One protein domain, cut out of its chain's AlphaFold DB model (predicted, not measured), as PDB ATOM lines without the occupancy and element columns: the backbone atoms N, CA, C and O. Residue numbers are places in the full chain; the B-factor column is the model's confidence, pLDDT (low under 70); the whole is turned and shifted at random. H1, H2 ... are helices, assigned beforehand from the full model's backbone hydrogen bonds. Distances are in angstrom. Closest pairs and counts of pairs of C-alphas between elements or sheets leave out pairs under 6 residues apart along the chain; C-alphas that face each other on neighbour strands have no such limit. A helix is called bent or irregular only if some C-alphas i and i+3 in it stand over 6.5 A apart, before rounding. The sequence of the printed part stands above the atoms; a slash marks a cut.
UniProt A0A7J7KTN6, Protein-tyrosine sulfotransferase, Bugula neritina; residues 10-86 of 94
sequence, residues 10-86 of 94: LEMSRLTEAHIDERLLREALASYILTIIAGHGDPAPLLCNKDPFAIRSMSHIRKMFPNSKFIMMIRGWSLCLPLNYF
ATOM      1  N   LEU A  10       5.960  25.069 -49.678       88.44
ATOM      2  CA  LEU A  10       7.364  25.074 -49.282       88.44
ATOM      3  C   LEU A  10       7.567  25.069 -47.758       88.44
ATOM      4  O   LEU A  10       8.306  24.233 -47.250       88.44
ATOM      5  N   GLU A  11       6.926  25.975 -47.018       87.31
ATOM      6  CA  GLU A  11       7.080  26.052 -45.557       87.31
ATOM      7  C   GLU A  11       6.553  24.792 -44.858       87.31
ATOM      8  O   GLU A  11       7.172  24.303 -43.915       87.31
ATOM      9  N   MET A  12       5.472  24.195 -45.367       83.50
ATOM     10  CA  MET A  12       4.988  22.909 -44.855       83.50
ATOM     11  C   MET A  12       5.977  21.765 -45.115       83.50
ATOM     12  O   MET A  12       6.178  20.926 -44.231       83.50
ATOM     13  N   SER A  13       6.628  21.737 -46.284       89.38
ATOM     14  CA  SER A  13       7.686  20.759 -46.568       89.38
ATOM     15  C   SER A  13       8.870  20.928 -45.621       89.38
ATOM     16  O   SER A  13       9.314  19.945 -45.040       89.38
ATOM     17  N   ARG A  14       9.315  22.167 -45.371       91.62
ATOM     18  CA  ARG A  14      10.429  22.452 -44.450       91.62
ATOM     19  C   ARG A  14      10.137  22.005 -43.020       91.62
ATOM     20  O   ARG A  14      11.015  21.451 -42.368       91.62
ATOM     21  N   LEU A  15       8.911  22.217 -42.536       91.25
ATOM     22  CA  LEU A  15       8.491  21.721 -41.222       91.25
ATOM     23  C   LEU A  15       8.509  20.191 -41.172       91.25
ATOM     24  O   LEU A  15       9.022  19.615 -40.216       91.25
ATOM     25  N   THR A  16       8.011  19.542 -42.224       89.06
ATOM     26  CA  THR A  16       7.987  18.075 -42.318       89.06
ATOM     27  C   THR A  16       9.404  17.491 -42.374       89.06
ATOM     28  O   THR A  16       9.699  16.541 -41.655       89.06
ATOM     29  N   GLU A  17      10.307  18.088 -43.157       93.62
ATOM     30  CA  GLU A  17      11.730  17.718 -43.232       93.62
ATOM     31  C   GLU A  17      12.449  17.921 -41.890       93.62
ATOM     32  O   GLU A  17      13.278  17.105 -41.485       93.62
ATOM     33  N   ALA A  18      12.085  18.971 -41.152       95.19
ATOM     34  CA  ALA A  18      12.570  19.221 -39.798       95.19
ATOM     35  C   ALA A  18      11.925  18.309 -38.733       95.19
ATOM     36  O   ALA A  18      12.229  18.460 -37.552       95.19
ATOM     37  N   HIS A  19      11.055  17.371 -39.129       91.75
ATOM     38  CA  HIS A  19      10.299  16.487 -38.235       91.75
ATOM     39  C   HIS A  19       9.403  17.247 -37.240       91.75
ATOM     40  O   HIS A  19       9.092  16.759 -36.153       91.75
ATOM     41  N   ILE A  20       8.966  18.447 -37.623       93.81
ATOM     42  CA  ILE A  20       7.999  19.250 -36.881       93.81
ATOM     43  C   ILE A  20       6.605  18.875 -37.386       93.81
ATOM     44  O   ILE A  20       6.104  19.429 -38.367       93.81
ATOM     45  N   ASP A  21       5.989  17.900 -36.721       89.69
ATOM     46  CA  ASP A  21       4.641  17.436 -37.040       89.69
ATOM     47  C   ASP A  21       3.545  18.268 -36.337       89.69
ATOM     48  O   ASP A  21       3.788  19.060 -35.419       89.69
ATOM     49  N   GLU A  22       2.288  18.097 -36.774       88.38
ATOM     50  CA  GLU A  22       1.139  18.793 -36.168       88.38
ATOM     51  C   GLU A  22       0.996  18.448 -34.677       88.38
ATOM     52  O   GLU A  22       0.552  19.281 -33.883       88.38
ATOM     53  N   ARG A  23       1.382  17.230 -34.272       91.31
ATOM     54  CA  ARG A  23       1.280  16.781 -32.882       91.31
ATOM     55  C   ARG A  23       2.237  17.558 -31.983       91.31
ATOM     56  O   ARG A  23       1.778  18.112 -30.986       91.31
ATOM     57  N   LEU A  24       3.511  17.634 -32.356       94.00
ATOM     58  CA  LEU A  24       4.559  18.352 -31.642       94.00
ATOM     59  C   LEU A  24       4.196  19.829 -31.495       94.00
ATOM     60  O   LEU A  24       4.235  20.367 -30.390       94.00
ATOM     61  N   LEU A  25       3.773  20.472 -32.588       93.19
ATOM     62  CA  LEU A  25       3.343  21.872 -32.553       93.19
ATOM     63  C   LEU A  25       2.157  22.078 -31.612       93.19
ATOM     64  O   LEU A  25       2.130  23.040 -30.848       93.19
ATOM     65  N   ARG A  26       1.181  21.168 -31.643       94.38
ATOM     66  CA  ARG A  26      -0.001  21.236 -30.785       94.38
ATOM     67  C   ARG A  26       0.350  21.058 -29.306       94.38
ATOM     68  O   ARG A  26      -0.193  21.783 -28.480       94.38
ATOM     69  N   GLU A  27       1.242  20.130 -28.969       96.06
ATOM     70  CA  GLU A  27       1.707  19.897 -27.594       96.06
ATOM     71  C   GLU A  27       2.521  21.083 -27.064       96.06
ATOM     72  O   GLU A  27       2.253  21.578 -25.965       96.06
ATOM     73  N   ALA A  28       3.448  21.603 -27.875       96.88
ATOM     74  CA  ALA A  28       4.233  22.788 -27.542       96.88
ATOM     75  C   ALA A  28       3.336  24.014 -27.320       96.88
ATOM     76  O   ALA A  28       3.471  24.721 -26.319       96.88
ATOM     77  N   LEU A  29       2.370  24.240 -28.217       96.62
ATOM     78  CA  LEU A  29       1.436  25.355 -28.114       96.62
ATOM     79  C   LEU A  29       0.505  25.216 -26.903       96.62
ATOM     80  O   LEU A  29       0.263  26.204 -26.209       96.62
ATOM     81  N   ALA A  30       0.011  24.010 -26.611       97.69
ATOM     82  CA  ALA A  30      -0.818  23.756 -25.434       97.69
ATOM     83  C   ALA A  30      -0.055  24.064 -24.134       97.69
ATOM     84  O   ALA A  30      -0.581  24.759 -23.266       97.69
ATOM     85  N   SER A  31       1.197  23.610 -24.029       98.19
ATOM     86  CA  SER A  31       2.068  23.898 -22.884       98.19
ATOM     87  C   SER A  31       2.307  25.402 -22.708       98.19
ATOM     88  O   SER A  31       2.123  25.950 -21.617       98.19
ATOM     89  N   TYR A  32       2.628  26.097 -23.802       98.00
ATOM     90  CA  TYR A  32       2.855  27.540 -23.792       98.00
ATOM     91  C   TYR A  32       1.610  28.322 -23.345       98.00
ATOM     92  O   TYR A  32       1.685  29.155 -22.441       98.00
ATOM     93  N   ILE A  33       0.444  28.013 -23.922       97.62
ATOM     94  CA  ILE A  33      -0.825  28.656 -23.556       97.62
ATOM     95  C   ILE A  33      -1.157  28.399 -22.083       97.62
ATOM     96  O   ILE A  33      -1.533  29.332 -21.376       97.62
ATOM     97  N   LEU A  34      -1.012  27.159 -21.605       97.50
ATOM     98  CA  LEU A  34      -1.305  26.818 -20.213       97.50
ATOM     99  C   LEU A  34      -0.393  27.573 -19.242       97.50
ATOM    100  O   LEU A  34      -0.873  28.053 -18.220       97.50
ATOM    101  N   THR A  35       0.885  27.724 -19.588       98.00
ATOM    102  CA  THR A  35       1.857  28.481 -18.786       98.00
ATOM    103  C   THR A  35       1.434  29.940 -18.632       98.00
ATOM    104  O   THR A  35       1.447  30.469 -17.524       98.00
ATOM    105  N   ILE A  36       0.983  30.580 -19.717       97.62
ATOM    106  CA  ILE A  36       0.461  31.954 -19.659       97.62
ATOM    107  C   ILE A  36      -0.802  32.014 -18.795       97.62
ATOM    108  O   ILE A  36      -0.897  32.846 -17.896       97.62
ATOM    109  N   ILE A  37      -1.769  31.124 -19.038       97.38
ATOM    110  CA  ILE A  37      -3.047  31.135 -18.315       97.38
ATOM    111  C   ILE A  37      -2.825  30.923 -16.813       97.38
ATOM    112  O   ILE A  37      -3.395  31.661 -16.017       97.38
ATOM    113  N   ALA A  38      -1.985  29.966 -16.422       96.88
ATOM    114  CA  ALA A  38      -1.707  29.673 -15.019       96.88
ATOM    115  C   ALA A  38      -0.817  30.731 -14.341       96.88
ATOM    116  O   ALA A  38      -0.884  30.874 -13.125       96.88
ATOM    117  N   GLY A  39       0.018  31.448 -15.102       96.62
ATOM    118  CA  GLY A  39       0.988  32.401 -14.556       96.62
ATOM    119  C   GLY A  39       0.524  33.860 -14.489       96.62
ATOM    120  O   GLY A  39       1.127  34.641 -13.761       96.62
ATOM    121  N   HIS A  40      -0.506  34.262 -15.242       95.50
ATOM    122  CA  HIS A  40      -0.910  35.675 -15.334       95.50
ATOM    123  C   HIS A  40      -1.904  36.145 -14.253       95.50
ATOM    124  O   HIS A  40      -2.310  37.308 -14.276       95.50
ATOM    125  N   GLY A  41      -2.316  35.271 -13.333       94.31
ATOM    126  CA  GLY A  41      -3.289  35.584 -12.288       94.31
ATOM    127  C   GLY A  41      -3.186  34.649 -11.088       94.31
ATOM    128  O   GLY A  41      -2.293  33.805 -11.018       94.31
ATOM    129  N   ASP A  42      -4.111  34.805 -10.146       96.31
ATOM    130  CA  ASP A  42      -4.149  33.985  -8.938       96.31
ATOM    131  C   ASP A  42      -4.546  32.529  -9.243       96.31
ATOM    132  O   ASP A  42      -5.352  32.272 -10.148       96.31
ATOM    133  N   PRO A  43      -4.029  31.552  -8.476       95.81
ATOM    134  CA  PRO A  43      -4.418  30.161  -8.633       95.81
ATOM    135  C   PRO A  43      -5.916  29.986  -8.362       95.81
ATOM    136  O   PRO A  43      -6.451  30.448  -7.354       95.81
ATOM    137  N   ALA A  44      -6.590  29.256  -9.248       96.62
ATOM    138  CA  ALA A  44      -8.013  28.967  -9.145       96.62
ATOM    139  C   ALA A  44      -8.292  27.494  -9.480       96.62
ATOM    140  O   ALA A  44      -7.605  26.917 -10.327       96.62
ATOM    141  N   PRO A  45      -9.335  26.880  -8.889       96.00
ATOM    142  CA  PRO A  45      -9.732  25.511  -9.231       96.00
ATOM    143  C   PRO A  45     -10.184  25.378 -10.693       96.00
ATOM    144  O   PRO A  45     -10.158  24.288 -11.259       96.00
ATOM    145  N   LEU A  46     -10.601  26.488 -11.312       96.00
ATOM    146  CA  LEU A  46     -10.966  26.580 -12.720       96.00
ATOM    147  C   LEU A  46     -10.233  27.764 -13.343       96.00
ATOM    148  O   LEU A  46     -10.516  28.916 -13.020       96.00
ATOM    149  N   LEU A  47      -9.314  27.469 -14.256       97.44
ATOM    150  CA  LEU A  47      -8.610  28.490 -15.019       97.44
ATOM    151  C   LEU A  47      -9.492  29.016 -16.159       97.44
ATOM    152  O   LEU A  47     -10.204  28.252 -16.818       97.44
ATOM    153  N   CYS A  48      -9.423  30.322 -16.416       96.75
ATOM    154  CA  CYS A  48     -10.140  30.976 -17.505       96.75
ATOM    155  C   CYS A  48      -9.216  31.911 -18.298       96.75
ATOM    156  O   CYS A  48      -8.184  32.358 -17.809       96.75
ATOM    157  N   ASN A  49      -9.587  32.186 -19.549       96.94
ATOM    158  CA  ASN A  49      -8.909  33.156 -20.405       96.94
ATOM    159  C   ASN A  49      -9.957  33.995 -21.143       96.94
ATOM    160  O   ASN A  49     -10.885  33.437 -21.733       96.94
ATOM    161  N   LYS A  50      -9.804  35.324 -21.128       95.56
ATOM    162  CA  LYS A  50     -10.729  36.270 -21.763       95.56
ATOM    163  C   LYS A  50     -10.021  37.095 -22.838       95.56
ATOM    164  O   LYS A  50      -9.866  38.306 -22.711       95.56
ATOM    165  N   ASP A  51      -9.664  36.428 -23.927       95.12
ATOM    166  CA  ASP A  51      -9.175  37.073 -25.144       95.12
ATOM    167  C   ASP A  51     -10.299  37.112 -26.202       95.12
ATOM    168  O   ASP A  51     -10.794  36.050 -26.601       95.12
ATOM    169  N   PRO A  52     -10.739  38.303 -26.664       93.12
ATOM    170  CA  PRO A  52     -11.839  38.427 -27.624       93.12
ATOM    171  C   PRO A  52     -11.629  37.667 -28.939       93.12
ATOM    172  O   PRO A  52     -12.600  37.203 -29.541       93.12
ATOM    173  N   PHE A  53     -10.385  37.536 -29.403       94.31
ATOM    174  CA  PHE A  53     -10.068  36.950 -30.702       94.31
ATOM    175  C   PHE A  53      -9.645  35.487 -30.620       94.31
ATOM    176  O   PHE A  53      -9.738  34.791 -31.635       94.31
ATOM    177  N   ALA A  54      -9.282  34.978 -29.439       94.19
ATOM    178  CA  ALA A  54      -8.974  33.561 -29.242       94.19
ATOM    179  C   ALA A  54     -10.113  32.634 -29.706       94.19
ATOM    180  O   ALA A  54      -9.859  31.545 -30.225       94.19
ATOM    181  N   ILE A  55     -11.370  33.083 -29.618       94.88
ATOM    182  CA  ILE A  55     -12.528  32.297 -30.063       94.88
ATOM    183  C   ILE A  55     -12.544  32.028 -31.578       94.88
ATOM    184  O   ILE A  55     -13.143  31.051 -32.020       94.88
ATOM    185  N   ARG A  56     -11.817  32.815 -32.389       94.94
ATOM    186  CA  ARG A  56     -11.633  32.532 -33.827       94.94
ATOM    187  C   ARG A  56     -10.907  31.207 -34.064       94.94
ATOM    188  O   ARG A  56     -11.137  30.560 -35.080       94.94
ATOM    189  N   SER A  57     -10.070  30.798 -33.113       95.06
ATOM    190  CA  SER A  57      -9.297  29.554 -33.142       95.06
ATOM    191  C   SER A  57      -9.903  28.469 -32.244       95.06
ATOM    192  O   SER A  57      -9.220  27.503 -31.910       95.06
ATOM    193  N   MET A  58     -11.183  28.589 -31.867       95.12
ATOM    194  CA  MET A  58     -11.863  27.686 -30.929       95.12
ATOM    195  C   MET A  58     -11.714  26.201 -31.290       95.12
ATOM    196  O   MET A  58     -11.477  25.380 -30.409       95.12
ATOM    197  N   SER A  59     -11.792  25.846 -32.576       95.00
ATOM    198  CA  SER A  59     -11.608  24.463 -33.038       95.00
ATOM    199  C   SER A  59     -10.202  23.923 -32.746       95.00
ATOM    200  O   SER A  59     -10.064  22.791 -32.291       95.00
ATOM    201  N   HIS A  60      -9.163  24.736 -32.943       94.56
ATOM    202  CA  HIS A  60      -7.776  24.377 -32.634       94.56
ATOM    203  C   HIS A  60      -7.545  24.309 -31.122       94.56
ATOM    204  O   HIS A  60      -6.925  23.366 -30.635       94.56
ATOM    205  N   ILE A  61      -8.111  25.251 -30.362       96.69
ATOM    206  CA  ILE A  61      -8.023  25.257 -28.896       96.69
ATOM    207  C   ILE A  61      -8.705  24.015 -28.315       96.69
ATOM    208  O   ILE A  61      -8.133  23.368 -27.446       96.69
ATOM    209  N   ARG A  62      -9.869  23.607 -28.837       96.81
ATOM    210  CA  ARG A  62     -10.564  22.387 -28.396       96.81
ATOM    211  C   ARG A  62      -9.758  21.114 -28.679       96.81
ATOM    212  O   ARG A  62      -9.836  20.173 -27.896       96.81
ATOM    213  N   LYS A  63      -8.965  21.079 -29.759       95.88
ATOM    214  CA  LYS A  63      -8.033  19.969 -30.033       95.88
ATOM    215  C   LYS A  63      -6.876  19.904 -29.026       95.88
ATOM    216  O   LYS A  63      -6.344  18.816 -28.817       95.88
ATOM    217  N   MET A  64      -6.452  21.036 -28.458       96.69
ATOM    218  CA  MET A  64      -5.407  21.108 -27.421       96.69
ATOM    219  C   MET A  64      -5.965  20.827 -26.021       96.69
ATOM    220  O   MET A  64      -5.379  20.067 -25.259       96.69
ATOM    221  N   PHE A  65      -7.124  21.406 -25.705       97.38
ATOM    222  CA  PHE A  65      -7.777  21.337 -24.402       97.38
ATOM    223  C   PHE A  65      -9.182  20.731 -24.566       97.38
ATOM    224  O   PHE A  65     -10.173  21.460 -24.640       97.38
ATOM    225  N   PRO A  66      -9.315  19.395 -24.620       97.19
ATOM    226  CA  PRO A  66     -10.581  18.736 -24.956       97.19
ATOM    227  C   PRO A  66     -11.712  19.005 -23.953       97.19
ATOM    228  O   PRO A  66     -12.882  18.893 -24.313       97.19
ATOM    229  N   ASN A  67     -11.381  19.414 -22.727       97.38
ATOM    230  CA  ASN A  67     -12.347  19.739 -21.675       97.38
ATOM    231  C   ASN A  67     -12.666  21.246 -21.571       97.38
ATOM    232  O   ASN A  67     -13.477  21.636 -20.730       97.38
ATOM    233  N   SER A  68     -12.070  22.106 -22.410       97.12
ATOM    234  CA  SER A  68     -12.285  23.558 -22.341       97.12
ATOM    235  C   SER A  68     -13.694  23.951 -22.789       97.12
ATOM    236  O   SER A  68     -14.208  23.445 -23.787       97.12
ATOM    237  N   LYS A  69     -14.321  24.900 -22.092       97.38
ATOM    238  CA  LYS A  69     -15.621  25.477 -22.472       97.38
ATOM    239  C   LYS A  69     -15.417  26.879 -23.045       97.38
ATOM    240  O   LYS A  69     -14.489  27.574 -22.645       97.38
ATOM    241  N   PHE A  70     -16.281  27.288 -23.971       97.31
ATOM    242  CA  PHE A  70     -16.179  28.577 -24.657       97.31
ATOM    243  C   PHE A  70     -17.447  29.395 -24.446       97.31
ATOM    244  O   PHE A  70     -18.552  28.864 -24.533       97.31
ATOM    245  N   ILE A  71     -17.274  30.692 -24.191       96.31
ATOM    246  CA  ILE A  71     -18.364  31.662 -24.066       96.31
ATOM    247  C   ILE A  71     -18.167  32.710 -25.159       96.31
ATOM    248  O   ILE A  71     -17.205  33.476 -25.125       96.31
ATOM    249  N   MET A  72     -19.072  32.735 -26.139       95.44
ATOM    250  CA  MET A  72     -19.065  33.734 -27.206       95.44
ATOM    251  C   MET A  72     -19.907  34.937 -26.791       95.44
ATOM    252  O   MET A  72     -21.129  34.850 -26.698       95.44
ATOM    253  N   MET A  73     -19.252  36.072 -26.552       93.44
ATOM    254  CA  MET A  73     -19.958  37.323 -26.289       93.44
ATOM    255  C   MET A  73     -20.506  37.885 -27.602       93.44
ATOM    256  O   MET A  73     -19.739  38.271 -28.481       93.44
ATOM    257  N   ILE A  74     -21.830  37.952 -27.721       91.50
ATOM    258  CA  ILE A  74     -22.513  38.604 -28.842       91.50
ATOM    259  C   ILE A  74     -23.034  39.949 -28.348       91.50
ATOM    260  O   ILE A  74     -23.781  40.022 -27.373       91.50
ATOM    261  N   ARG A  75     -22.630  41.023 -29.021       88.62
ATOM    262  CA  ARG A  75     -23.141  42.377 -28.800       88.62
ATOM    263  C   ARG A  75     -23.361  43.051 -30.142       88.62
ATOM    264  O   ARG A  75     -22.588  42.831 -31.073       88.62
ATOM    265  N   GLY A  76     -24.422  43.851 -30.244       88.44
ATOM    266  CA  GLY A  76     -24.661  44.664 -31.434       88.44
ATOM    267  C   GLY A  76     -23.460  45.571 -31.696       88.44
ATOM    268  O   GLY A  76     -22.899  46.120 -30.748       88.44
ATOM    269  N   TRP A  77     -23.064  45.720 -32.965       81.00
ATOM    270  CA  TRP A  77     -21.861  46.480 -33.340       81.00
ATOM    271  C   TRP A  77     -21.862  47.896 -32.741       81.00
ATOM    272  O   TRP A  77     -20.813  48.407 -32.355       81.00
ATOM    273  N   SER A  78     -23.055  48.478 -32.584       81.19
ATOM    274  CA  SER A  78     -23.244  49.812 -32.037       81.19
ATOM    275  C   SER A  78     -22.889  49.984 -30.572       81.19
ATOM    276  O   SER A  78     -22.591  51.093 -30.150       81.19
ATOM    277  N   LEU A  79     -22.852  48.902 -29.802       80.31
ATOM    278  CA  LEU A  79     -22.426  48.929 -28.403       80.31
ATOM    279  C   LEU A  79     -20.938  48.597 -28.232       80.31
ATOM    280  O   LEU A  79     -20.405  48.731 -27.134       80.31
ATOM    281  N   CYS A  80     -20.272  48.129 -29.290       78.69
ATOM    282  CA  CYS A  80     -18.853  47.767 -29.266       78.69
ATOM    283  C   CYS A  80     -17.936  48.907 -29.719       78.69
ATOM    284  O   CYS A  80     -16.731  48.840 -29.484       78.69
ATOM    285  N   LEU A  81     -18.485  49.930 -30.376       79.00
ATOM    286  CA  LEU A  81     -17.742  51.122 -30.757       79.00
ATOM    287  C   LEU A  81     -17.863  52.219 -29.695       79.00
ATOM    288  O   LEU A  81     -18.868  52.280 -28.986       79.00
ATOM    289  N   PRO A  82     -16.862  53.113 -29.598       71.50
ATOM    290  CA  PRO A  82     -16.975  54.303 -28.767       71.50
ATOM    291  C   PRO A  82     -18.224  55.099 -29.155       71.50
ATOM    292  O   PRO A  82     -18.515  55.240 -30.343       71.50
ATOM    293  N   LEU A  83     -18.922  55.681 -28.174       64.94
ATOM    294  CA  LEU A  83     -20.126  56.499 -28.407       64.94
ATOM    295  C   LEU A  83     -19.890  57.640 -29.415       64.94
ATOM    296  O   LEU A  83     -20.808  58.055 -30.113       64.94
ATOM    297  N   ASN A  84     -18.639  58.087 -29.553       66.44
ATOM    298  CA  ASN A  84     -18.228  59.144 -30.477       66.44
ATOM    299  C   ASN A  84     -18.166  58.704 -31.953       66.44
ATOM    300  O   ASN A  84     -17.977  59.542 -32.827       66.44
ATOM    301  N   TYR A  85     -18.300  57.405 -32.244       62.78
ATOM    302  CA  TYR A  85     -18.339  56.860 -33.608       62.78
ATOM    303  C   TYR A  85     -19.756  56.821 -34.201       62.78
ATOM    304  O   TYR A  85     -19.926  56.436 -35.358       62.78
ATOM    305  N   PHE A  86     -20.772  57.220 -33.425       56.38
ATOM    306  CA  PHE A  86     -22.152  57.335 -33.878       56.38
ATOM    307  C   PHE A  86     -22.485  58.785 -34.237       56.38
ATOM    308  O   PHE A  86     -22.739  59.587 -33.336       56.38
TER     309      PHE A  86
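What this domain is: This is residues 10 to 86 of the 94 residues of the protein "Protein-tyrosine sulfotransferase" of Bugula neritina (UniProt A0A7J7KTN6). A long helix, H2, is met partway along its length by the last residues of a shorter, steeply tilted helix, H3, with a long loop, residues 40 to 53, leading from the one to the other, and the ends reach away from this loosely joined pair: H1 at one end, and at the other a long stretch, residues 65 to 76, leading out to the tiny H4. The end of H3 comes close to H2 at Ala 30, while H1 and H4 touch no helix. The printed part has 77 residues with four named helices in the order H1, H2, H3, H4 and no named strand; its class is all helix. It is only just extended, close to loose, with a radius of gyration of the C-alphas of 17.3 A, and its outline is flat, spanning 53 by 38 by 20 A.

How they stand to each other: H1, residues 10 to 17, is apart from H2, residues 22 to 39. H2 only just touches H3, residues 54 to 64, with 3 pairs of C-alphas within 8 A and with its residues 26 to 30 alone. Their closest C-alphas, those of Ala 30 and Met 64, are 5.7 A apart. The two run opposite ways at a steep tilt of 64 degrees. H4, residues 77 to 80, is apart from H2 and H3. Every O i to N i+4 pair is within hydrogen-bond range in H1 and H2, and 4 of 7 are in H3; H4 is too short for such a pair.

Where its parts are: H1 begins at C-alpha 10, (7.364, 25.074, -49.282), and is 10.5 A long. H2 measures 25.5 A and ends at C-alpha 39, (0.988, 32.401, -14.556). H3, 13.1 A, is irregular: C-alphas 56 and 59 are 8.1 A apart. H4, 5.2 A, ends at C-alpha 80, (-18.853, 47.767, -29.266).

The domain as a whole: The C-alphas farthest apart, those of Glu 17 and Phe 86, are 53.0 A apart. The printed part has no cut. The link from H1 to H2 is tight; those from H2 to H3 and from H3 to H4 are long. Residues 13 to 19, of which 13 to 17 belong to H1, residues 41 to 46 and residues 79 to 85 stand free. The mean pLDDT of the printed part is 91.7, and residues 83 to 86 are under 70.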